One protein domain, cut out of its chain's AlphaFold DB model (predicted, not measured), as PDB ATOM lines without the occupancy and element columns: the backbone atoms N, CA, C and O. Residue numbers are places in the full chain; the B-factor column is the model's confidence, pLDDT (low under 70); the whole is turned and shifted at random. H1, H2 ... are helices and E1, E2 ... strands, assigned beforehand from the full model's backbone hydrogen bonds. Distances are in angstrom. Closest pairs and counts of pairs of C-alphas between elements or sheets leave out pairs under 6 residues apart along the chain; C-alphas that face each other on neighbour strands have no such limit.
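Overview. This is residues 16 to 159 and 167 to 176 of the 1176 residues of an uncharacterized protein of Chlamydomonas incerta (UniProt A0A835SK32). One strongly twisted sheet of eight short strands spans the domain from E2 to E6, and the long helices H2 and H5 cross over it nearly at right angles. H1 packs on the E4 part of the sheet, and H4 packs on E5 and on the start of H5. The printed part has 154 residues, with five named helices and eight named strands that follow each other along the chain as E1 H1 E2 E3 E4 H2 H3 E5 E6 H4 E7 E8 H5; 88 residues are in these named elements, 50 in helices and 38 in strands, and the class is mixed, helices and strands. The sheet's order is E2 E3 E4 E1 E8 E7 E5 E6, antiparallel throughout. The whole is compact, with a radius of gyration of the C-alphas of 15.0 A and spans of 45 by 40 by 30 A.

Along the chain. E1 is residues 16 to 18, from C-alpha 16 at (201.834, 120.505, 230.129). H1 is 20 to 27, E2 33 to 35, E3 40 to 43 and E4 55 to 62, 22.4 A long. H2 is 65 to 79, 21.3 A, and H3 86 to 89. E5 is 94 to 99, 15.8 A, E6 105 to 110, H4 111 to 118, E7 128 to 131 and E8 136 to 139. H5 is 140 to 154, 20.9 A, ending at (190.756, 139.887, 242.794).

Arrangement. E2, E3 and E4 form a meander, each strand the antiparallel neighbour of the one before, with N 34 and O 42 2.9 A apart and N 41 and O 61 2.8 A apart. E1 pairs with E4, N 58 and O 16 at 2.8 A, and with E8, N 17 and O 137 at 2.8 A. E8 pairs with E7, N 129 and O 138 at 2.9 A. E5 pairs with E7, N 130 and O 97 at 2.8 A, and with E6 in a hairpin, N 109 and O 96 at 2.7 A. E6, H4 and E7 make a split strand-helix-strand unit, E5 between its strands, with a right-handed crossover. H2, H4 and H5 on one face of the sheet give two layers. H2, the hub, touches H5 about perpendicular, 87 degrees, closest at the C-alphas of Ala 69 and His 146, 4.9 A. H1 runs along E4, at 3 degrees on the local plane. H3 only grazes the sheet with residues 87 to 88. In H2, H4 and H5 every O i to N i+4 pair is within hydrogen-bond range; in H1 1 of 4 is, beside 2 of 5 O i to N i+3 pairs, and H3 is too short for an O i to N i+4 pair.

Size, cuts and confidence. The C-alphas of Gly 102 and Ala 159, the two farthest apart, are 44.7 A apart. Residues 160 to 166 are not printed, with 7.8 A across the cut. The link E3 to E4 is long. The mean pLDDT of the printed part is 88.4; 17 residues are under 70, among them 167 to 173.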
ATOM      1  N   LEU A  16     201.677 119.274 230.897       96.25
ATOM      2  CA  LEU A  16     201.834 120.505 230.129       96.25
ATOM      3  C   LEU A  16     203.029 120.353 229.174       96.25
ATOM      4  O   LEU A  16     203.853 119.465 229.357       96.25
ATOM      5  N   TYR A  17     203.127 121.171 228.130       97.12
ATOM      6  CA  TYR A  17     204.272 121.139 227.213       97.12
ATOM      7  C   TYR A  17     204.891 122.522 227.082       97.12
ATOM      8  O   TYR A  17     204.193 123.538 227.121       97.12
ATOM      9  N   VAL A  18     206.206 122.559 226.906       96.31
ATOM     10  CA  VAL A  18     206.977 123.796 226.770       96.31
ATOM     11  C   VAL A  18     207.920 123.671 225.580       96.31
ATOM     12  O   VAL A  18     208.576 122.641 225.391       96.31
ATOM     13  N   GLU A  19     208.020 124.737 224.783       94.56
ATOM     14  CA  GLU A  19     209.018 124.861 223.716       94.56
ATOM     15  C   GLU A  19     210.410 124.441 224.229       94.56
ATOM     16  O   GLU A  19     210.889 124.959 225.239       94.56
ATOM     17  N   ALA A  20     211.093 123.517 223.541       87.88
ATOM     18  CA  ALA A  20     212.327 122.906 224.054       87.88
ATOM     19  C   ALA A  20     213.425 123.935 224.412       87.88
ATOM     20  O   ALA A  20     214.154 123.751 225.386       87.88
ATOM     21  N   LYS A  21     213.486 125.056 223.678       89.50
ATOM     22  CA  LYS A  21     214.391 126.193 223.937       89.50
ATOM     23  C   LYS A  21     214.075 126.917 225.257       89.50
ATOM     24  O   LYS A  21     214.980 127.433 225.906       89.50
ATOM     25  N   LYS A  22     212.805 126.930 225.674       92.62
ATOM     26  CA  LYS A  22     212.315 127.567 226.905       92.62
ATOM     27  C   LYS A  22     212.384 126.668 228.138       92.62
ATOM     28  O   LYS A  22     212.518 127.197 229.235       92.62
ATOM     29  N   VAL A  23     212.405 125.339 227.989       91.00
ATOM     30  CA  VAL A  23     212.627 124.404 229.118       91.00
ATOM     31  C   VAL A  23     213.916 124.746 229.879       91.00
ATOM     32  O   VAL A  23     213.916 124.776 231.109       91.00
ATOM     33  N   LYS A  24     214.989 125.130 229.172       86.94
ATOM     34  CA  LYS A  24     216.251 125.576 229.792       86.94
ATOM     35  C   LYS A  24     216.095 126.828 230.679       86.94
ATOM     36  O   LYS A  24     216.873 127.001 231.606       86.94
ATOM     37  N   LYS A  25     215.085 127.681 230.461       88.75
ATOM     38  CA  LYS A  25     214.790 128.837 231.336       88.75
ATOM     39  C   LYS A  25     214.037 128.470 232.621       88.75
ATOM     40  O   LYS A  25     214.035 129.269 233.552       88.75
ATOM     41  N   LEU A  26     213.402 127.293 232.671       89.88
ATOM     42  CA  LEU A  26     212.744 126.776 233.876       89.88
ATOM     43  C   LEU A  26     213.733 126.012 234.765       89.88
ATOM     44  O   LEU A  26     213.813 126.287 235.954       89.88
ATOM     45  N   PHE A  27     214.502 125.084 234.182       88.25
ATOM     46  CA  PHE A  27     215.392 124.179 234.929       88.25
ATOM     47  C   PHE A  27     216.870 124.621 234.947       88.25
ATOM     48  O   PHE A  27     217.685 124.032 235.653       88.25
ATOM     49  N   GLY A  28     217.259 125.637 234.171       85.12
ATOM     50  CA  GLY A  28     218.655 126.071 234.064       85.12
ATOM     51  C   GLY A  28     219.556 124.970 233.495       85.12
ATOM     52  O   GLY A  28     219.391 124.538 232.351       85.12
ATOM     53  N   THR A  29     220.521 124.524 234.298       71.62
ATOM     54  CA  THR A  29     221.399 123.368 234.039       71.62
ATOM     55  C   THR A  29     221.023 122.128 234.863       71.62
ATOM     56  O   THR A  29     221.742 121.130 234.801       71.62
ATOM     57  N   SER A  30     219.937 122.173 235.646       61.59
ATOM     58  CA  SER A  30     219.577 121.113 236.591       61.59
ATOM     59  C   SER A  30     219.011 119.856 235.918       61.59
ATOM     60  O   SER A  30     218.645 119.833 234.739       61.59
ATOM     61  N   THR A  31     218.935 118.784 236.702       55.91
ATOM     62  CA  THR A  31     218.592 117.406 236.315       55.91
ATOM     63  C   THR A  31     217.105 117.170 236.003       55.91
ATOM     64  O   THR A  31     216.568 116.112 236.314       55.91
ATOM     65  N   GLY A  32     216.423 118.138 235.386       77.81
ATOM     66  CA  GLY A  32     215.062 117.959 234.861       77.81
ATOM     67  C   GLY A  32     213.956 117.814 235.911       77.81
ATOM     68  O   GLY A  32     212.851 117.420 235.560       77.81
ATOM     69  N   PHE A  33     214.205 118.147 237.176       87.12
ATOM     70  CA  PHE A  33     213.164 118.249 238.199       87.12
ATOM     71  C   PHE A  33     213.269 119.582 238.937       87.12
ATOM     72  O   PHE A  33     214.359 120.139 239.090       87.12
ATOM     73  N   LEU A  34     212.128 120.102 239.382       87.31
ATOM     74  CA  LEU A  34     212.039 121.341 240.141       87.31
ATOM     75  C   LEU A  34     210.858 121.240 241.112       87.31
ATOM     76  O   LEU A  34     209.692 121.242 240.714       87.31
ATOM     77  N   ARG A  35     211.175 121.095 242.400       85.94
ATOM     78  CA  ARG A  35     210.190 121.042 243.485       85.94
ATOM     79  C   ARG A  35     209.843 122.468 243.897       85.94
ATOM     80  O   ARG A  35     210.744 123.277 244.092       85.94
ATOM     81  N   LEU A  36     208.553 122.763 244.005       84.06
ATOM     82  CA  LEU A  36     208.044 124.098 244.298       84.06
ATOM     83  C   LEU A  36     207.388 124.146 245.676       84.06
ATOM     84  O   LEU A  36     206.891 123.136 246.194       84.06
ATOM     85  N   ASP A  37     207.374 125.341 246.265       70.38
ATOM     86  CA  ASP A  37     206.705 125.576 247.538       70.38
ATOM     87  C   ASP A  37     205.230 125.169 247.460       70.38
ATOM     88  O   ASP A  37     204.558 125.360 246.445       70.38
ATOM     89  N   ARG A  38     204.733 124.582 248.558       75.00
ATOM     90  CA  ARG A  38     203.444 123.858 248.650       75.00
ATOM     91  C   ARG A  38     203.415 122.481 247.964       75.00
ATOM     92  O   ARG A  38     202.345 121.901 247.794       75.00
ATOM     93  N   GLY A  39     204.578 121.910 247.644       79.25
ATOM     94  CA  GLY A  39     204.726 120.468 247.414       79.25
ATOM     95  C   GLY A  39     204.210 119.956 246.069       79.25
ATOM     96  O   GLY A  39     203.978 118.755 245.935       79.25
ATOM     97  N   ALA A  40     204.047 120.841 245.088       86.50
ATOM     98  CA  ALA A  40     203.954 120.450 243.687       86.50
ATOM     99  C   ALA A  40     205.373 120.267 243.116       86.50
ATOM    100  O   ALA A  40     206.267 121.077 243.379       86.50
ATOM    101  N   THR A  41     205.580 119.225 242.319       88.25
ATOM    102  CA  THR A  41     206.854 118.933 241.653       88.25
ATOM    103  C   THR A  41     206.662 119.044 240.149       88.25
ATOM    104  O   THR A  41     205.806 118.374 239.575       88.25
ATOM    105  N   LEU A  42     207.464 119.884 239.497       93.31
ATOM    106  CA  LEU A  42     207.532 119.962 238.045       93.31
ATOM    107  C   LEU A  42     208.672 119.062 237.557       93.31
ATOM    108  O   LEU A  42     209.835 119.296 237.888       93.31
ATOM    109  N   MET A  43     208.347 118.047 236.764       92.12
ATOM    110  CA  MET A  43     209.314 117.118 236.179       92.12
ATOM    111  C   MET A  43     209.369 117.257 234.659       92.12
ATOM    112  O   MET A  43     208.360 117.492 234.000       92.12
ATOM    113  N   ALA A  44     210.556 117.077 234.095       90.44
ATOM    114  CA  ALA A  44     210.813 116.871 232.680       90.44
ATOM    115  C   ALA A  44     211.274 115.412 232.508       90.44
ATOM    116  O   ALA A  44     212.438 115.123 232.800       90.44
ATOM    117  N   PRO A  45     210.394 114.484 232.082       85.88
ATOM    118  CA  PRO A  45     210.751 113.076 231.936       85.88
ATOM    119  C   PRO A  45     212.015 112.874 231.087       85.88
ATOM    120  O   PRO A  45     212.208 113.520 230.055       85.88
ATOM    121  N   SER A  46     212.890 111.966 231.526       69.75
ATOM    122  CA  SER A  46     214.148 111.654 230.833       69.75
ATOM    123  C   SER A  46     213.921 110.964 229.483       69.75
ATOM    124  O   SER A  46     214.726 111.111 228.560       69.75
ATOM    125  N   SER A  47     212.799 110.255 229.339       63.12
ATOM    126  CA  SER A  47     212.278 109.763 228.067       63.12
ATOM    127  C   SER A  47     211.795 110.937 227.206       63.12
ATOM    128  O   SER A  47     210.904 111.695 227.586       63.12
ATOM    129  N   GLN A  48     212.388 111.091 226.017       58.19
ATOM    130  CA  GLN A  48     212.197 112.255 225.142       58.19
ATOM    131  C   GLN A  48     210.817 112.283 224.456       58.19
ATOM    132  O   GLN A  48     210.702 112.157 223.239       58.19
ATOM    133  N   THR A  49     209.755 112.510 225.226       71.50
ATOM    134  CA  THR A  49     208.389 112.763 224.741       71.50
ATOM    135  C   THR A  49     208.262 114.191 224.192       71.50
ATOM    136  O   THR A  49     207.518 115.042 224.682       71.50
ATOM    137  N   VAL A  50     209.038 114.468 223.140       75.81
ATOM    138  CA  VAL A  50     208.925 115.684 222.333       75.81
ATOM    139  C   VAL A  50     207.726 115.520 221.404       75.81
ATOM    140  O   VAL A  50     207.760 114.740 220.456       75.81
ATOM    141  N   CYS A  51     206.661 116.272 221.657       84.44
ATOM    142  CA  CYS A  51     205.604 116.463 220.675       84.44
ATOM    143  C   CYS A  51     206.073 117.553 219.704       84.44
ATOM    144  O   CYS A  51     206.346 118.668 220.149       84.44
ATOM    145  N   SER A  52     206.164 117.250 218.405       84.00
ATOM    146  CA  SER A  52     206.628 118.185 217.360       84.00
ATOM    147  C   SER A  52     205.980 119.567 217.471       84.00
ATOM    148  O   SER A  52     206.661 120.588 217.421       84.00
ATOM    149  N   ASP A  53     204.669 119.582 217.706       88.31
ATOM    150  CA  ASP A  53     203.843 120.785 217.615       88.31
ATOM    151  C   ASP A  53     203.709 121.512 218.967       88.31
ATOM    152  O   ASP A  53     203.334 122.686 219.014       88.31
ATOM    153  N   LYS A  54     203.993 120.815 220.082       91.19
ATOM    154  CA  LYS A  54     203.806 121.323 221.455       91.19
ATOM    155  C   LYS A  54     205.103 121.524 222.251       91.19
ATOM    156  O   LYS A  54     205.093 122.227 223.259       91.19
ATOM    157  N   GLY A  55     206.215 120.934 221.817       93.62
ATOM    158  CA  GLY A  55     207.487 120.924 222.540       93.62
ATOM    159  C   GLY A  55     207.647 119.725 223.483       93.62
ATOM    160  O   GLY A  55     207.067 118.658 223.276       93.62
ATOM    161  N   ARG A  56     208.481 119.882 224.515       93.75
ATOM    162  CA  ARG A  56     208.752 118.830 225.508       93.75
ATOM    163  C   ARG A  56     207.611 118.733 226.510       93.75
ATOM    164  O   ARG A  56     207.177 119.763 227.025       93.75
ATOM    165  N   LEU A  57     207.191 117.508 226.813       95.50
ATOM    166  CA  LEU A  57     206.330 117.203 227.952       95.50
ATOM    167  C   LEU A  57     207.003 117.630 229.265       95.50
ATOM    168  O   LEU A  57     208.180 117.340 229.480       95.50
ATOM    169  N   LEU A  58     206.237 118.280 230.136       95.31
ATOM    170  CA  LEU A  58     206.516 118.448 231.555       95.31
ATOM    171  C   LEU A  58     205.329 117.887 232.347       95.31
ATOM    172  O   LEU A  58     204.165 118.141 232.023       95.31
ATOM    173  N   GLU A  59     205.621 117.134 233.396       94.69
ATOM    174  CA  GLU A  59     204.625 116.515 234.264       94.69
ATOM    175  C   GLU A  59     204.570 117.277 235.588       94.69
ATOM    176  O   GLU A  59     205.600 117.572 236.194       94.69
ATOM    177  N   LEU A  60     203.360 117.647 236.008       93.88
ATOM    178  CA  LEU A  60     203.119 118.386 237.242       93.88
ATOM    179  C   LEU A  60     202.520 117.432 238.278       93.88
ATOM    180  O   LEU A  60     201.323 117.151 238.257       93.88
ATOM    181  N   GLU A  61     203.372 116.899 239.146       92.06
ATOM    182  CA  GLU A  61     203.017 115.890 240.142       92.06
ATOM    183  C   GLU A  61     202.742 116.519 241.516       92.06
ATOM    184  O   GLU A  61     203.382 117.493 241.922       92.06
ATOM    185  N   GLY A  62     201.797 115.939 242.260       82.56
ATOM    186  CA  GLY A  62     201.505 116.331 243.638       82.56
ATOM    187  C   GLY A  62     200.905 117.734 243.791       82.56
ATOM    188  O   GLY A  62     200.359 118.320 242.852       82.56
ATOM    189  N   GLY A  63     200.994 118.253 245.018       83.56
ATOM    190  CA  GLY A  63     200.412 119.529 245.437       83.56
ATOM    191  C   GLY A  63     198.877 119.553 245.481       83.56
ATOM    192  O   GLY A  63     198.184 118.698 244.929       83.56
ATOM    193  N   SER A  64     198.324 120.579 246.131       88.62
ATOM    194  CA  SER A  64     196.898 120.893 246.008       88.62
ATOM    195  C   SER A  64     196.588 121.468 244.617       88.62
ATOM    196  O   SER A  64     197.460 121.998 243.926       88.62
ATOM    197  N   LEU A  65     195.320 121.437 244.203       82.62
ATOM    198  CA  LEU A  65     194.888 122.029 242.927       82.62
ATOM    199  C   LEU A  65     195.139 123.551 242.857       82.62
ATOM    200  O   LEU A  65     195.248 124.104 241.762       82.62
ATOM    201  N   ALA A  66     195.257 124.219 244.012       84.38
ATOM    202  CA  ALA A  66     195.686 125.613 244.107       84.38
ATOM    203  C   ALA A  66     197.204 125.760 243.913       84.38
ATOM    204  O   ALA A  66     197.630 126.649 243.176       84.38
ATOM    205  N   ALA A  67     198.014 124.861 244.489       87.19
ATOM    206  CA  ALA A  67     199.452 124.804 244.222       87.19
ATOM    207  C   ALA A  67     199.720 124.582 242.723       87.19
ATOM    208  O   ALA A  67     200.423 125.381 242.115       87.19
ATOM    209  N   GLN A  68     199.082 123.590 242.091       89.62
ATOM    210  CA  GLN A  68     199.246 123.308 240.655       89.62
ATOM    211  C   GLN A  68     198.923 124.520 239.760       89.62
ATOM    212  O   GLN A  68     199.660 124.822 238.822       89.62
ATOM    213  N   ALA A  69     197.851 125.259 240.065       89.06
ATOM    214  CA  ALA A  69     197.495 126.475 239.335       89.06
ATOM    215  C   ALA A  69     198.494 127.631 239.555       89.06
ATOM    216  O   ALA A  69     198.751 128.404 238.631       89.06
ATOM    217  N   ALA A  70     199.086 127.738 240.748       88.19
ATOM    218  CA  ALA A  70     200.121 128.727 241.046       88.19
ATOM    219  C   ALA A  70     201.488 128.362 240.427       88.19
ATOM    220  O   ALA A  70     202.201 129.256 239.972       88.19
ATOM    221  N   VAL A  71     201.820 127.068 240.299       91.19
ATOM    222  CA  VAL A  71     202.964 126.596 239.494       91.19
ATOM    223  C   VAL A  71     202.797 127.003 238.030       91.19
ATOM    224  O   VAL A  71     203.725 127.544 237.433       91.19
ATOM    225  N   VAL A  72     201.606 126.806 237.456       93.56
ATOM    226  CA  VAL A  72     201.307 127.254 236.086       93.56
ATOM    227  C   VAL A  72     201.492 128.760 235.937       93.56
ATOM    228  O   VAL A  72     202.122 129.187 234.974       93.56
ATOM    229  N   TYR A  73     201.021 129.564 236.892       94.00
ATOM    230  CA  TYR A  73     201.250 131.008 236.868       94.00
ATOM    231  C   TYR A  73     202.743 131.362 236.885       94.00
ATOM    232  O   TYR A  73     203.183 132.141 236.043       94.00
ATOM    233  N   ALA A  74     203.540 130.739 237.758       92.44
ATOM    234  CA  ALA A  74     204.983 130.971 237.811       92.44
ATOM    235  C   ALA A  74     205.693 130.581 236.496       92.44
ATOM    236  O   ALA A  74     206.504 131.353 235.982       92.44
ATOM    237  N   ILE A  75     205.328 129.444 235.887       94.88
ATOM    238  CA  ILE A  75     205.821 129.019 234.563       94.88
ATOM    239  C   ILE A  75     205.432 130.034 233.475       94.88
ATOM    240  O   ILE A  75     206.263 130.393 232.637       94.88
ATOM    241  N   LEU A  76     204.181 130.508 233.468       95.81
ATOM    242  CA  LEU A  76     203.699 131.486 232.491       95.81
ATOM    243  C   LEU A  76     204.422 132.830 232.640       95.81
ATOM    244  O   LEU A  76     204.868 133.369 231.629       95.81
ATOM    245  N   VAL A  77     204.600 133.328 233.867       94.69
ATOM    246  CA  VAL A  77     205.335 134.571 234.168       94.69
ATOM    247  C   VAL A  77     206.796 134.453 233.734       94.69
ATOM    248  O   VAL A  77     207.278 135.287 232.975       94.69
ATOM    249  N   ARG A  78     207.492 133.378 234.126       93.06
ATOM    250  CA  ARG A  78     208.925 133.179 233.843       93.06
ATOM    251  C   ARG A  78     209.248 133.008 232.349       93.06
ATOM    252  O   ARG A  78     210.384 133.245 231.939       93.06
ATOM    253  N   LEU A  79     208.276 132.593 231.529       95.75
ATOM    254  CA  LEU A  79     208.455 132.334 230.090       95.75
ATOM    255  C   LEU A  79     207.818 133.370 229.148       95.75
ATOM    256  O   LEU A  79     208.052 133.299 227.932       95.75
ATOM    257  N   THR A  80     207.041 134.311 229.684       96.19
ATOM    258  CA  THR A  80     206.438 135.440 228.955       96.19
ATOM    259  C   THR A  80     207.399 136.641 228.958       96.19
ATOM    260  O   THR A  80     208.038 136.897 229.976       96.19
ATOM    261  N   PRO A  81     207.547 137.394 227.849       94.25
ATOM    262  CA  PRO A  81     208.312 138.644 227.855       94.25
ATOM    263  C   PRO A  81     207.718 139.659 228.845       94.25
ATOM    264  O   PRO A  81     206.499 139.782 228.919       94.25
ATOM    265  N   GLN A  82     208.551 140.425 229.561       90.88
ATOM    266  CA  GLN A  82     208.094 141.345 230.621       90.88
ATOM    267  C   GLN A  82     206.974 142.299 230.163       90.88
ATOM    268  O   GLN A  82     205.936 142.381 230.812       90.88
ATOM    269  N   GLY A  83     207.119 142.923 228.989       93.88
ATOM    270  CA  GLY A  83     206.096 143.789 228.379       93.88
ATOM    271  C   GLY A  83     204.846 143.072 227.835       93.88
ATOM    272  O   GLY A  83     204.147 143.634 226.998       93.88
ATOM    273  N   GLN A  84     204.601 141.816 228.226       96.06
ATOM    274  CA  GLN A  84     203.419 141.020 227.872       96.06
ATOM    275  C   GLN A  84     202.843 140.243 229.074       96.06
ATOM    276  O   GLN A  84     201.935 139.429 228.887       96.06
ATOM    277  N   LEU A  85     203.336 140.469 230.302       95.06
ATOM    278  CA  LEU A  85     202.905 139.730 231.499       95.06
ATOM    279  C   LEU A  85     201.404 139.871 231.795       95.06
ATOM    280  O   LEU A  85     200.778 138.898 232.212       95.06
ATOM    281  N   ASP A  86     200.805 141.023 231.481       94.62
ATOM    282  CA  ASP A  86     199.367 141.273 231.659       94.62
ATOM    283  C   ASP A  86     198.487 140.275 230.888       94.62
ATOM    284  O   ASP A  86     197.388 139.939 231.325       94.62
ATOM    285  N   THR A  87     198.980 139.720 229.772       95.75
ATOM    286  CA  THR A  87     198.235 138.738 228.957       95.75
ATOM    287  C   THR A  87     198.032 137.381 229.640       95.75
ATOM    288  O   THR A  87     197.251 136.562 229.153       95.75
ATOM    289  N   ILE A  88     198.704 137.149 230.772       95.81
ATOM    290  CA  ILE A  88     198.522 135.968 231.623       95.81
ATOM    291  C   ILE A  88     197.264 136.124 232.490       95.81
ATOM    292  O   ILE A  88     196.527 135.161 232.687       95.81
ATOM    293  N   THR A  89     197.008 137.327 233.013       94.94
ATOM    294  CA  THR A  89     195.908 137.596 233.953       94.94
ATOM    295  C   THR A  89     194.662 138.149 233.259       94.94
ATOM    296  O   THR A  89     193.545 137.799 233.654       94.94
ATOM    297  N   ASP A  90     194.824 138.944 232.196       95.00
ATOM    298  CA  ASP A  90     193.725 139.471 231.388       95.00
ATOM    299  C   ASP A  90     193.035 138.367 230.569       95.00
ATOM    300  O   ASP A  90     193.520 137.900 229.537       95.00
ATOM    301  N   GLN A  91     191.822 138.000 230.986       96.00
ATOM    302  CA  GLN A  91     191.001 137.029 230.263       96.00
ATOM    303  C   GLN A  91     190.569 137.483 228.854       96.00
ATOM    304  O   GLN A  91     190.100 136.648 228.074       96.00
ATOM    305  N   SER A  92     190.643 138.784 228.550       96.50
ATOM    306  CA  SER A  92     190.296 139.374 227.252       96.50
ATOM    307  C   SER A  92     191.484 139.471 226.286       96.50
ATOM    308  O   SER A  92     191.288 139.740 225.096       96.50
ATOM    309  N   ALA A  93     192.697 139.146 226.743       95.75
ATOM    310  CA  ALA A  93     193.885 139.110 225.908       95.75
ATOM    311  C   ALA A  93     193.752 138.033 224.821       95.75
ATOM    312  O   ALA A  93     193.558 136.842 225.087       95.75
ATOM    313  N   LYS A  94     193.895 138.448 223.557       97.19
ATOM    314  CA  LYS A  94     193.886 137.560 222.383       97.19
ATOM    315  C   LYS A  94     195.264 136.934 222.185       97.19
ATOM    316  O   LYS A  94     195.946 137.201 221.200       97.19
ATOM    317  N   CYS A  95     195.664 136.104 223.144       97.50
ATOM    318  CA  CYS A  95     196.958 135.420 223.181       97.50
ATOM    319  C   CYS A  95     196.853 133.883 223.149       97.50
ATOM    320  O   CYS A  95     197.867 133.224 222.915       97.50
ATOM    321  N   TRP A  96     195.663 133.297 223.339       98.19
ATOM    322  CA  TRP A  96     195.495 131.845 223.488       98.19
ATOM    323  C   TRP A  96     195.147 131.138 222.174       98.19
ATOM    324  O   TRP A  96     194.355 131.640 221.384       98.19
ATOM    325  N   SER A  97     195.683 129.946 221.929       98.06
ATOM    326  CA  SER A  97     195.381 129.155 220.719       98.06
ATOM    327  C   SER A  97     195.343 127.655 221.007       98.06
ATOM    328  O   SER A  97     195.742 127.229 222.084       98.06
ATOM    329  N   TYR A  98     194.847 126.839 220.077       97.50
ATOM    330  CA  TYR A  98     194.847 125.378 220.213       97.50
ATOM    331  C   TYR A  98     195.095 124.675 218.878       97.50
ATOM    332  O   TYR A  98     194.822 125.240 217.824       97.50
ATOM    333  N   ILE A  99     195.566 123.428 218.902       95.69
ATOM    334  CA  ILE A  99     195.588 122.559 217.715       95.69
ATOM    335  C   ILE A  99     194.239 121.848 217.627       95.69
ATOM    336  O   ILE A  99     193.812 121.169 218.560       95.69
ATOM    337  N   SER A 100     193.531 122.051 216.520       93.75
ATOM    338  CA  SER A 100     192.295 121.323 216.216       93.75
ATOM    339  C   SER A 100     192.591 119.861 215.839       93.75
ATOM    340  O   SER A 100     193.713 119.562 215.433       93.75
ATOM    341  N   PRO A 101     191.604 118.941 215.883       89.44
ATOM    342  CA  PRO A 101     191.819 117.532 215.521       89.44
ATOM    343  C   PRO A 101     192.376 117.289 214.105       89.44
ATOM    344  O   PRO A 101     192.935 116.231 213.851       89.44
ATOM    345  N   GLY A 102     192.253 118.262 213.192       92.38
ATOM    346  CA  GLY A 102     192.873 118.245 211.860       92.38
ATOM    347  C   GLY A 102     194.268 118.885 211.794       92.38
ATOM    348  O   GLY A 102     194.633 119.406 210.744       92.38
ATOM    349  N   GLY A 103     195.003 118.972 212.910       91.81
ATOM    350  CA  GLY A 103     196.342 119.582 213.010       91.81
ATOM    351  C   GLY A 103     196.377 121.116 212.929       91.81
ATOM    352  O   GLY A 103     197.321 121.747 213.393       91.81
ATOM    353  N   GLN A 104     195.335 121.754 212.390       95.25
ATOM    354  CA  GLN A 104     195.305 123.203 212.183       95.25
ATOM    355  C   GLN A 104     195.258 123.975 213.510       95.25
ATOM    356  O   GLN A 104     194.368 123.742 214.337       95.25
ATOM    357  N   ARG A 105     196.187 124.921 213.695       96.50
ATOM    358  CA  ARG A 105     196.251 125.821 214.857       96.50
ATOM    359  C   ARG A 105     195.169 126.902 214.759       96.50
ATOM    360  O   ARG A 105     195.186 127.734 213.859       96.50
ATOM    361  N   GLN A 106     194.230 126.886 215.696       97.44
ATOM    362  CA  GLN A 106     193.094 127.797 215.802       97.44
ATOM    363  C   GLN A 106     193.379 128.895 216.831       97.44
ATOM    364  O   GLN A 106     193.802 128.603 217.952       97.44
ATOM    365  N   GLY A 107     193.112 130.150 216.467       96.44
ATOM    366  CA  GLY A 107     193.275 131.324 217.327       96.44
ATOM    367  C   GLY A 107     193.953 132.504 216.610       96.44
ATOM    368  O   GLY A 107     194.120 132.458 215.392       96.44
ATOM    369  N   PRO A 108     194.363 133.551 217.349       97.62
ATOM    370  CA  PRO A 108     194.262 133.658 218.800       97.62
ATOM    371  C   PRO A 108     192.834 133.919 219.307       97.62
ATOM    372  O   PRO A 108     191.976 134.463 218.612       97.62
ATOM    373  N   PHE A 109     192.598 133.542 220.559       98.31
ATOM    374  CA  PHE A 109     191.353 133.681 221.295       98.31
ATOM    375  C   PHE A 109     191.596 134.340 222.655       98.31
ATOM    376  O   PHE A 109     192.695 134.308 223.204       98.31
ATOM    377  N   GLU A 110     190.520 134.905 223.187       98.25
ATOM    378  CA  GLU A 110     190.395 135.399 224.557       98.25
ATOM    379  C   GLU A 110     190.268 134.191 225.502       98.25
ATOM    380  O   GLU A 110     189.481 133.280 225.214       98.25
ATOM    381  N   ALA A 111     190.973 134.167 226.639       97.56
ATOM    382  CA  ALA A 111     190.825 133.080 227.617       97.56
ATOM    383  C   ALA A 111     189.362 132.922 228.065       97.56
ATOM    384  O   ALA A 111     188.845 131.804 228.091       97.56
ATOM    385  N   ARG A 112     188.640 134.033 228.281       97.44
ATOM    386  CA  ARG A 112     187.199 134.033 228.596       97.44
ATOM    387  C   ARG A 112     186.366 133.219 227.601       97.44
ATOM    388  O   ARG A 112     185.423 132.540 228.001       97.44
ATOM    389  N   LYS A 113     186.714 133.255 226.311       98.06
ATOM    390  CA  LYS A 113     186.013 132.523 225.246       98.06
ATOM    391  C   LYS A 113     186.286 131.019 225.315       98.06
ATOM    392  O   LYS A 113     185.349 130.232 225.208       98.06
ATOM    393  N   LEU A 114     187.537 130.625 225.565       97.81
ATOM    394  CA  LEU A 114     187.922 129.223 225.763       97.81
ATOM    395  C   LEU A 114     187.276 128.633 227.030       97.81
ATOM    396  O   LEU A 114     186.742 127.526 226.990       97.81
ATOM    397  N   LEU A 115     187.244 129.398 228.125       97.25
ATOM    398  CA  LEU A 115     186.575 129.008 229.370       97.25
ATOM    399  C   LEU A 115     185.050 128.925 229.215       97.25
ATOM    400  O   LEU A 115     184.429 127.990 229.717       97.25
ATOM    401  N   ALA A 116     184.431 129.838 228.462       97.19
ATOM    402  CA  ALA A 116     183.006 129.760 228.144       97.19
ATOM    403  C   ALA A 116     182.654 128.529 227.287       97.19
ATOM    404  O   ALA A 116     181.554 127.996 227.423       97.19
ATOM    405  N   TRP A 117     183.563 128.057 226.426       97.81
ATOM    406  CA  TRP A 117     183.403 126.801 225.685       97.81
ATOM    407  C   TRP A 117     183.598 125.568 226.578       97.81
ATOM    408  O   TRP A 117     182.771 124.657 226.534       97.81
ATOM    409  N   HIS A 118     184.619 125.564 227.440       96.56
ATOM    410  CA  HIS A 118     184.837 124.521 228.452       96.56
ATOM    411  C   HIS A 118     183.611 124.333 229.355       96.56
ATOM    412  O   HIS A 118     183.069 123.238 229.470       96.56
ATOM    413  N   ASN A 119     183.101 125.429 229.923       95.44
ATOM    414  CA  ASN A 119     181.976 125.408 230.862       95.44
ATOM    415  C   ASN A 119     180.629 125.070 230.188       95.44
ATOM    416  O   ASN A 119     179.657 124.772 230.875       95.44
ATOM    417  N   LYS A 120     180.569 125.086 228.848       97.19
ATOM    418  CA  LYS A 120     179.443 124.586 228.035       97.19
ATOM    419  C   LYS A 120     179.639 123.142 227.549       97.19
ATOM    420  O   LYS A 120     178.829 122.663 226.761       97.19
ATOM    421  N   GLY A 121     180.720 122.466 227.949       95.81
ATOM    422  CA  GLY A 121     181.074 121.124 227.474       95.81
ATOM    423  C   GLY A 121     181.504 121.063 226.002       95.81
ATOM    424  O   GLY A 121     181.582 119.976 225.438       95.81
ATOM    425  N   GLN A 122     181.776 122.207 225.363       96.38
ATOM    426  CA  GLN A 122     182.133 122.290 223.938       96.38
ATOM    427  C   GLN A 122     183.618 121.994 223.678       96.38
ATOM    428  O   GLN A 122     183.984 121.644 222.559       96.38
ATOM    429  N   LEU A 123     184.465 122.105 224.706       96.19
ATOM    430  CA  LEU A 123     185.853 121.639 224.714       96.19
ATOM    431  C   LEU A 123     186.097 120.838 226.006       96.19
ATOM    432  O   LEU A 123     185.747 121.333 227.081       96.19
ATOM    433  N   PRO A 124     186.687 119.628 225.950       95.81
ATOM    434  CA  PRO A 124     186.924 118.822 227.144       95.81
ATOM    435  C   PRO A 124     188.049 119.406 228.012       95.81
ATOM    436  O   PRO A 124     188.977 120.042 227.517       95.81
ATOM    437  N   GLY A 125     188.016 119.141 229.320       93.81
ATOM    438  CA  GLY A 125     189.008 119.665 230.270       93.81
ATOM    439  C   GLY A 125     190.456 119.201 230.038       93.81
ATOM    440  O   GLY A 125     191.389 119.861 230.496       93.81
ATOM    441  N   SER A 126     190.653 118.102 229.309       94.56
ATOM    442  CA  SER A 126     191.958 117.577 228.881       94.56
ATOM    443  C   SER A 126     192.522 118.250 227.620       94.56
ATOM    444  O   SER A 126     193.651 117.968 227.231       94.56
ATOM    445  N   PHE A 127     191.759 119.129 226.965       95.81
ATOM    446  CA  PHE A 127     192.154 119.773 225.713       95.81
ATOM    447  C   PHE A 127     193.286 120.786 225.943       95.81
ATOM    448  O   PHE A 127     193.130 121.702 226.748       95.81
ATOM    449  N   HIS A 128     194.427 120.642 225.262       97.19
ATOM    450  CA  HIS A 128     195.563 121.557 225.440       97.19
ATOM    451  C   HIS A 128     195.379 122.876 224.691       97.19
ATOM    452  O   HIS A 128     195.100 122.889 223.492       97.19
ATOM    453  N   VAL A 129     195.644 123.976 225.392       98.12
ATOM    454  CA  VAL A 129     195.678 125.340 224.855       98.12
ATOM    455  C   VAL A 129     197.059 125.961 225.082       98.12
ATOM    456  O   VAL A 129     197.670 125.766 226.130       98.12
ATOM    457  N   GLU A 130     197.559 126.680 224.084       98.06
ATOM    458  CA  GLU A 130     198.841 127.387 224.075       98.06
ATOM    459  C   GLU A 130     198.649 128.850 224.476       98.06
ATOM    460  O   GLU A 130     197.867 129.558 223.835       98.06
ATOM    461  N   HIS A 131     199.421 129.331 225.450       98.19
ATOM    462  CA  HIS A 131     199.614 130.764 225.669       98.19
ATOM    463  C   HIS A 131     200.722 131.283 224.738       98.19
ATOM    464  O   HIS A 131     201.895 130.939 224.900       98.19
ATOM    465  N   GLY A 132     200.363 132.099 223.743       97.56
ATOM    466  CA  GLY A 132     201.257 132.517 222.655       97.56
ATOM    467  C   GLY A 132     202.575 133.181 223.094       97.56
ATOM    468  O   GLY A 132     203.625 132.781 222.592       97.56
ATOM    469  N   PRO A 133     202.571 134.147 224.035       97.38
ATOM    470  CA  PRO A 133     203.795 134.761 224.556       97.38
ATOM    471  C   PRO A 133     204.735 133.770 225.258       97.38
ATOM    472  O   PRO A 133     205.943 133.751 224.999       97.38
ATOM    473  N   SER A 134     204.192 132.900 226.119       97.25
ATOM    474  CA  SER A 134     205.006 131.947 226.885       97.25
ATOM    475  C   SER A 134     205.387 130.699 226.091       97.25
ATOM    476  O   SER A 134     206.414 130.106 226.414       97.25
ATOM    477  N   ARG A 135     204.664 130.341 225.019       97.19
ATOM    478  CA  ARG A 135     204.810 129.066 224.281       97.19
ATOM    479  C   ARG A 135     204.662 127.841 225.194       97.19
ATOM    480  O   ARG A 135     205.373 126.845 225.057       97.19
ATOM    481  N   VAL A 136     203.734 127.951 226.146       97.69
ATOM    482  CA  VAL A 136     203.359 126.892 227.090       97.69
ATOM    483  C   VAL A 136     201.986 126.361 226.702       97.69
ATOM    484  O   VAL A 136     201.024 127.126 226.627       97.69
ATOM    485  N   TRP A 137     201.903 125.052 226.484       98.00
ATOM    486  CA  TRP A 137     200.668 124.306 226.273       98.00
ATOM    487  C   TRP A 137     200.201 123.697 227.588       98.00
ATOM    488  O   TRP A 137     200.957 122.973 228.228       98.00
ATOM    489  N   LEU A 138     198.952 123.923 227.975       97.38
ATOM    490  CA  LEU A 138     198.400 123.447 229.244       97.38
ATOM    491  C   LEU A 138     196.946 122.970 229.080       97.38
ATOM    492  O   LEU A 138     196.259 123.443 228.172       97.38
ATOM    493  N   PRO A 139     196.458 122.014 229.895       97.00
ATOM    494  CA  PRO A 139     195.074 121.551 229.810       97.00
ATOM    495  C   PRO A 139     194.076 122.677 230.107       97.00
ATOM    496  O   PRO A 139     194.257 123.453 231.045       97.00
ATOM    497  N   LEU A 140     192.977 122.743 229.358       96.44
ATOM    498  CA  LEU A 140     191.949 123.778 229.501       96.44
ATOM    499  C   LEU A 140     191.277 123.767 230.887       96.44
ATOM    500  O   LEU A 140     190.930 124.822 231.415       96.44
ATOM    501  N   SER A 141     191.180 122.602 231.534       95.25
ATOM    502  CA  SER A 141     190.748 122.501 232.939       95.25
ATOM    503  C   SER A 141     191.733 123.138 233.928       95.25
ATOM    504  O   SER A 141     191.315 123.613 234.983       95.25
ATOM    505  N   LEU A 142     193.027 123.186 233.603       95.12
ATOM    506  CA  LEU A 142     194.053 123.835 234.417       95.12
ATOM    507  C   LEU A 142     194.054 125.357 234.188       95.12
ATOM    508  O   LEU A 142     194.169 126.109 235.154       95.12
ATOM    509  N   LEU A 143     193.777 125.811 232.956       96.12
ATOM    510  CA  LEU A 143     193.485 127.223 232.664       96.12
ATOM    511  C   LEU A 143     192.254 127.727 233.434       96.12
ATOM    512  O   LEU A 143     192.273 128.817 234.005       96.12
ATOM    513  N   ALA A 144     191.191 126.916 233.489       96.12
ATOM    514  CA  ALA A 144     189.976 127.238 234.234       96.12
ATOM    515  C   ALA A 144     190.251 127.412 235.735       96.12
ATOM    516  O   ALA A 144     189.768 128.365 236.341       96.12
ATOM    517  N   ARG A 145     191.075 126.535 236.329       93.12
ATOM    518  CA  ARG A 145     191.505 126.643 237.736       93.12
ATOM    519  C   ARG A 145     192.348 127.896 237.978       93.12
ATOM    520  O   ARG A 145     192.104 128.595 238.954       93.12
ATOM    521  N   HIS A 146     193.293 128.191 237.085       94.31
ATOM    522  CA  HIS A 146     194.151 129.375 237.157       94.31
ATOM    523  C   HIS A 146     193.336 130.679 237.190       94.31
ATOM    524  O   HIS A 146     193.448 131.445 238.149       94.31
ATOM    525  N   HIS A 147     192.441 130.899 236.220       94.50
ATOM    526  CA  HIS A 147     191.615 132.110 236.214       94.50
ATOM    527  C   HIS A 147     190.567 132.140 237.337       94.50
ATOM    528  O   HIS A 147     190.349 133.206 237.903       94.50
ATOM    529  N   ALA A 148     189.974 131.008 237.735       93.31
ATOM    530  CA  ALA A 148     189.027 130.979 238.857       93.31
ATOM    531  C   ALA A 148     189.683 131.313 240.215       93.31
ATOM    532  O   ALA A 148     189.010 131.788 241.130       93.31
ATOM    533  N   LEU A 149     190.989 131.069 240.369       90.19
ATOM    534  CA  LEU A 149     191.750 131.476 241.554       90.19
ATOM    535  C   LEU A 149     192.184 132.948 241.479       90.19
ATOM    536  O   LEU A 149     192.079 133.645 242.488       90.19
ATOM    537  N   LEU A 150     192.557 133.448 240.293       89.44
ATOM    538  CA  LEU A 150     192.751 134.886 240.052       89.44
ATOM    539  C   LEU A 150     191.478 135.695 240.355       89.44
ATOM    540  O   LEU A 150     191.559 136.712 241.034       89.44
ATOM    541  N   GLU A 151     190.302 135.233 239.916       91.50
ATOM    542  CA  GLU A 151     189.012 135.885 240.200       91.50
ATOM    543  C   GLU A 151     188.712 135.943 241.706       91.50
ATOM    544  O   GLU A 151     188.295 136.985 242.208       91.50
ATOM    545  N   ARG A 152     188.976 134.862 242.454       87.62
ATOM    546  CA  ARG A 152     188.804 134.835 243.922       87.62
ATOM    547  C   ARG A 152     189.768 135.775 244.647       87.62
ATOM    548  O   ARG A 152     189.362 136.421 245.609       87.62
ATOM    549  N   ALA A 153     191.016 135.861 244.182       84.75
ATOM    550  CA  ALA A 153     192.006 136.786 244.723       84.75
ATOM    551  C   ALA A 153     191.622 138.250 244.437       84.75
ATOM    552  O   ALA A 153     191.614 139.074 245.348       84.75
ATOM    553  N   ALA A 154     191.216 138.558 243.200       84.94
ATOM    554  CA  ALA A 154     190.756 139.887 242.794       84.94
ATOM    555  C   ALA A 154     189.456 140.320 243.501       84.94
ATOM    556  O   ALA A 154     189.259 141.505 243.749       84.94
ATOM    557  N   ALA A 155     188.594 139.369 243.875       87.81
ATOM    558  CA  ALA A 155     187.396 139.616 244.678       87.81
ATOM    559  C   ALA A 155     187.684 139.915 246.167       87.81
ATOM    560  O   ALA A 155     186.742 140.091 246.937       87.81
ATOM    561  N   GLY A 156     188.953 139.937 246.598       80.06
ATOM    562  CA  GLY A 156     189.338 140.239 247.980       80.06
ATOM    563  C   GLY A 156     188.884 139.195 249.006       80.06
ATOM    564  O   GLY A 156     188.867 139.478 250.201       80.06
ATOM    565  N   MET A 157     188.502 137.990 248.564       68.19
ATOM    566  CA  MET A 157     187.962 136.940 249.433       68.19
ATOM    567  C   MET A 157     189.073 136.192 250.182       68.19
ATOM    568  O   MET A 157     189.287 134.993 249.989       68.19
ATOM    569  N   CYS A 158     189.771 136.904 251.069       52.03
ATOM    570  CA  CYS A 158     190.578 136.297 252.120       52.03
ATOM    571  C   CYS A 158     189.660 135.454 253.016       52.03
ATOM    572  O   CYS A 158     188.851 135.985 253.773       52.03
ATOM    573  N   ALA A 159     189.756 134.131 252.903       53.47
ATOM    574  CA  ALA A 159     189.000 133.223 253.750       53.47
ATOM    575  C   ALA A 159     189.568 133.259 255.177       53.47
ATOM    576  O   ALA A 159     190.608 132.663 255.436       53.47
ATOM    577  N   THR A 167     194.200 127.681 250.366       56.72
ATOM    578  CA  THR A 167     193.308 128.395 249.430       56.72
ATOM    579  C   THR A 167     193.800 129.785 249.034       56.72
ATOM    580  O   THR A 167     193.371 130.297 247.999       56.72
ATOM    581  N   ALA A 168     194.731 130.380 249.781       61.31
ATOM    582  CA  ALA A 168     195.361 131.645 249.418       61.31
ATOM    583  C   ALA A 168     196.177 131.510 248.117       61.31
ATOM    584  O   ALA A 168     197.260 130.917 248.113       61.31
ATOM    585  N   TYR A 169     195.680 132.091 247.020       69.62
ATOM    586  CA  TYR A 169     196.375 132.186 245.729       69.62
ATOM    587  C   TYR A 169     197.496 133.244 245.784       69.62
ATOM    588  O   TYR A 169     197.440 134.296 245.154       69.62
ATOM    589  N   ALA A 170     198.513 132.968 246.597       60.69
ATOM    590  CA  ALA A 170     199.780 133.682 246.556       60.69
ATOM    591  C   ALA A 170     200.606 133.187 245.353       60.69
ATOM    592  O   ALA A 170     200.533 131.994 245.028       60.69
ATOM    593  N   PRO A 171     201.418 134.048 244.714       60.62
ATOM    594  CA  PRO A 171     202.454 133.593 243.795       60.62
ATOM    595  C   PRO A 171     203.339 132.556 244.494       60.62
ATOM    596  O   PRO A 171     203.831 132.798 245.596       60.62
ATOM    597  N   VAL A 172     203.532 131.393 243.867       63.16
ATOM    598  CA  VAL A 172     204.532 130.426 244.331       63.16
ATOM    599  C   VAL A 172     205.902 131.071 244.165       63.16
ATOM    600  O   VAL A 172     206.253 131.493 243.061       63.16
ATOM    601  N   HIS A 173     206.653 131.159 245.260       55.81
ATOM    602  CA  HIS A 173     208.031 131.616 245.216       55.81
ATOM    603  C   HIS A 173     208.836 130.612 244.382       55.81
ATOM    604  O   HIS A 173     208.807 129.405 244.629       55.81
ATOM    605  N   TRP A 174     209.487 131.093 243.324       71.69
ATOM    606  CA  TRP A 174     210.354 130.240 242.518       71.69
ATOM    607  C   TRP A 174     211.685 130.081 243.264       71.69
ATOM    608  O   TRP A 174     212.201 131.090 243.748       71.69
ATOM    609  N   PRO A 175     212.253 128.867 243.384       51.22
ATOM    610  CA  PRO A 175     213.483 128.645 244.134       51.22
ATOM    611  C   PRO A 175     214.667 129.367 243.473       51.22
ATOM    612  O   PRO A 175     215.278 128.849 242.542       51.22
ATOM    613  N   VAL A 176     214.961 130.555 244.013       42.62
ATOM    614  CA  VAL A 176     216.006 131.527 243.642       42.62
ATOM    615  C   VAL A 176     215.849 132.137 242.228       42.62
ATOM    616  O   VAL A 176     215.679 131.419 241.237       42.62
TER     617      VAL A 176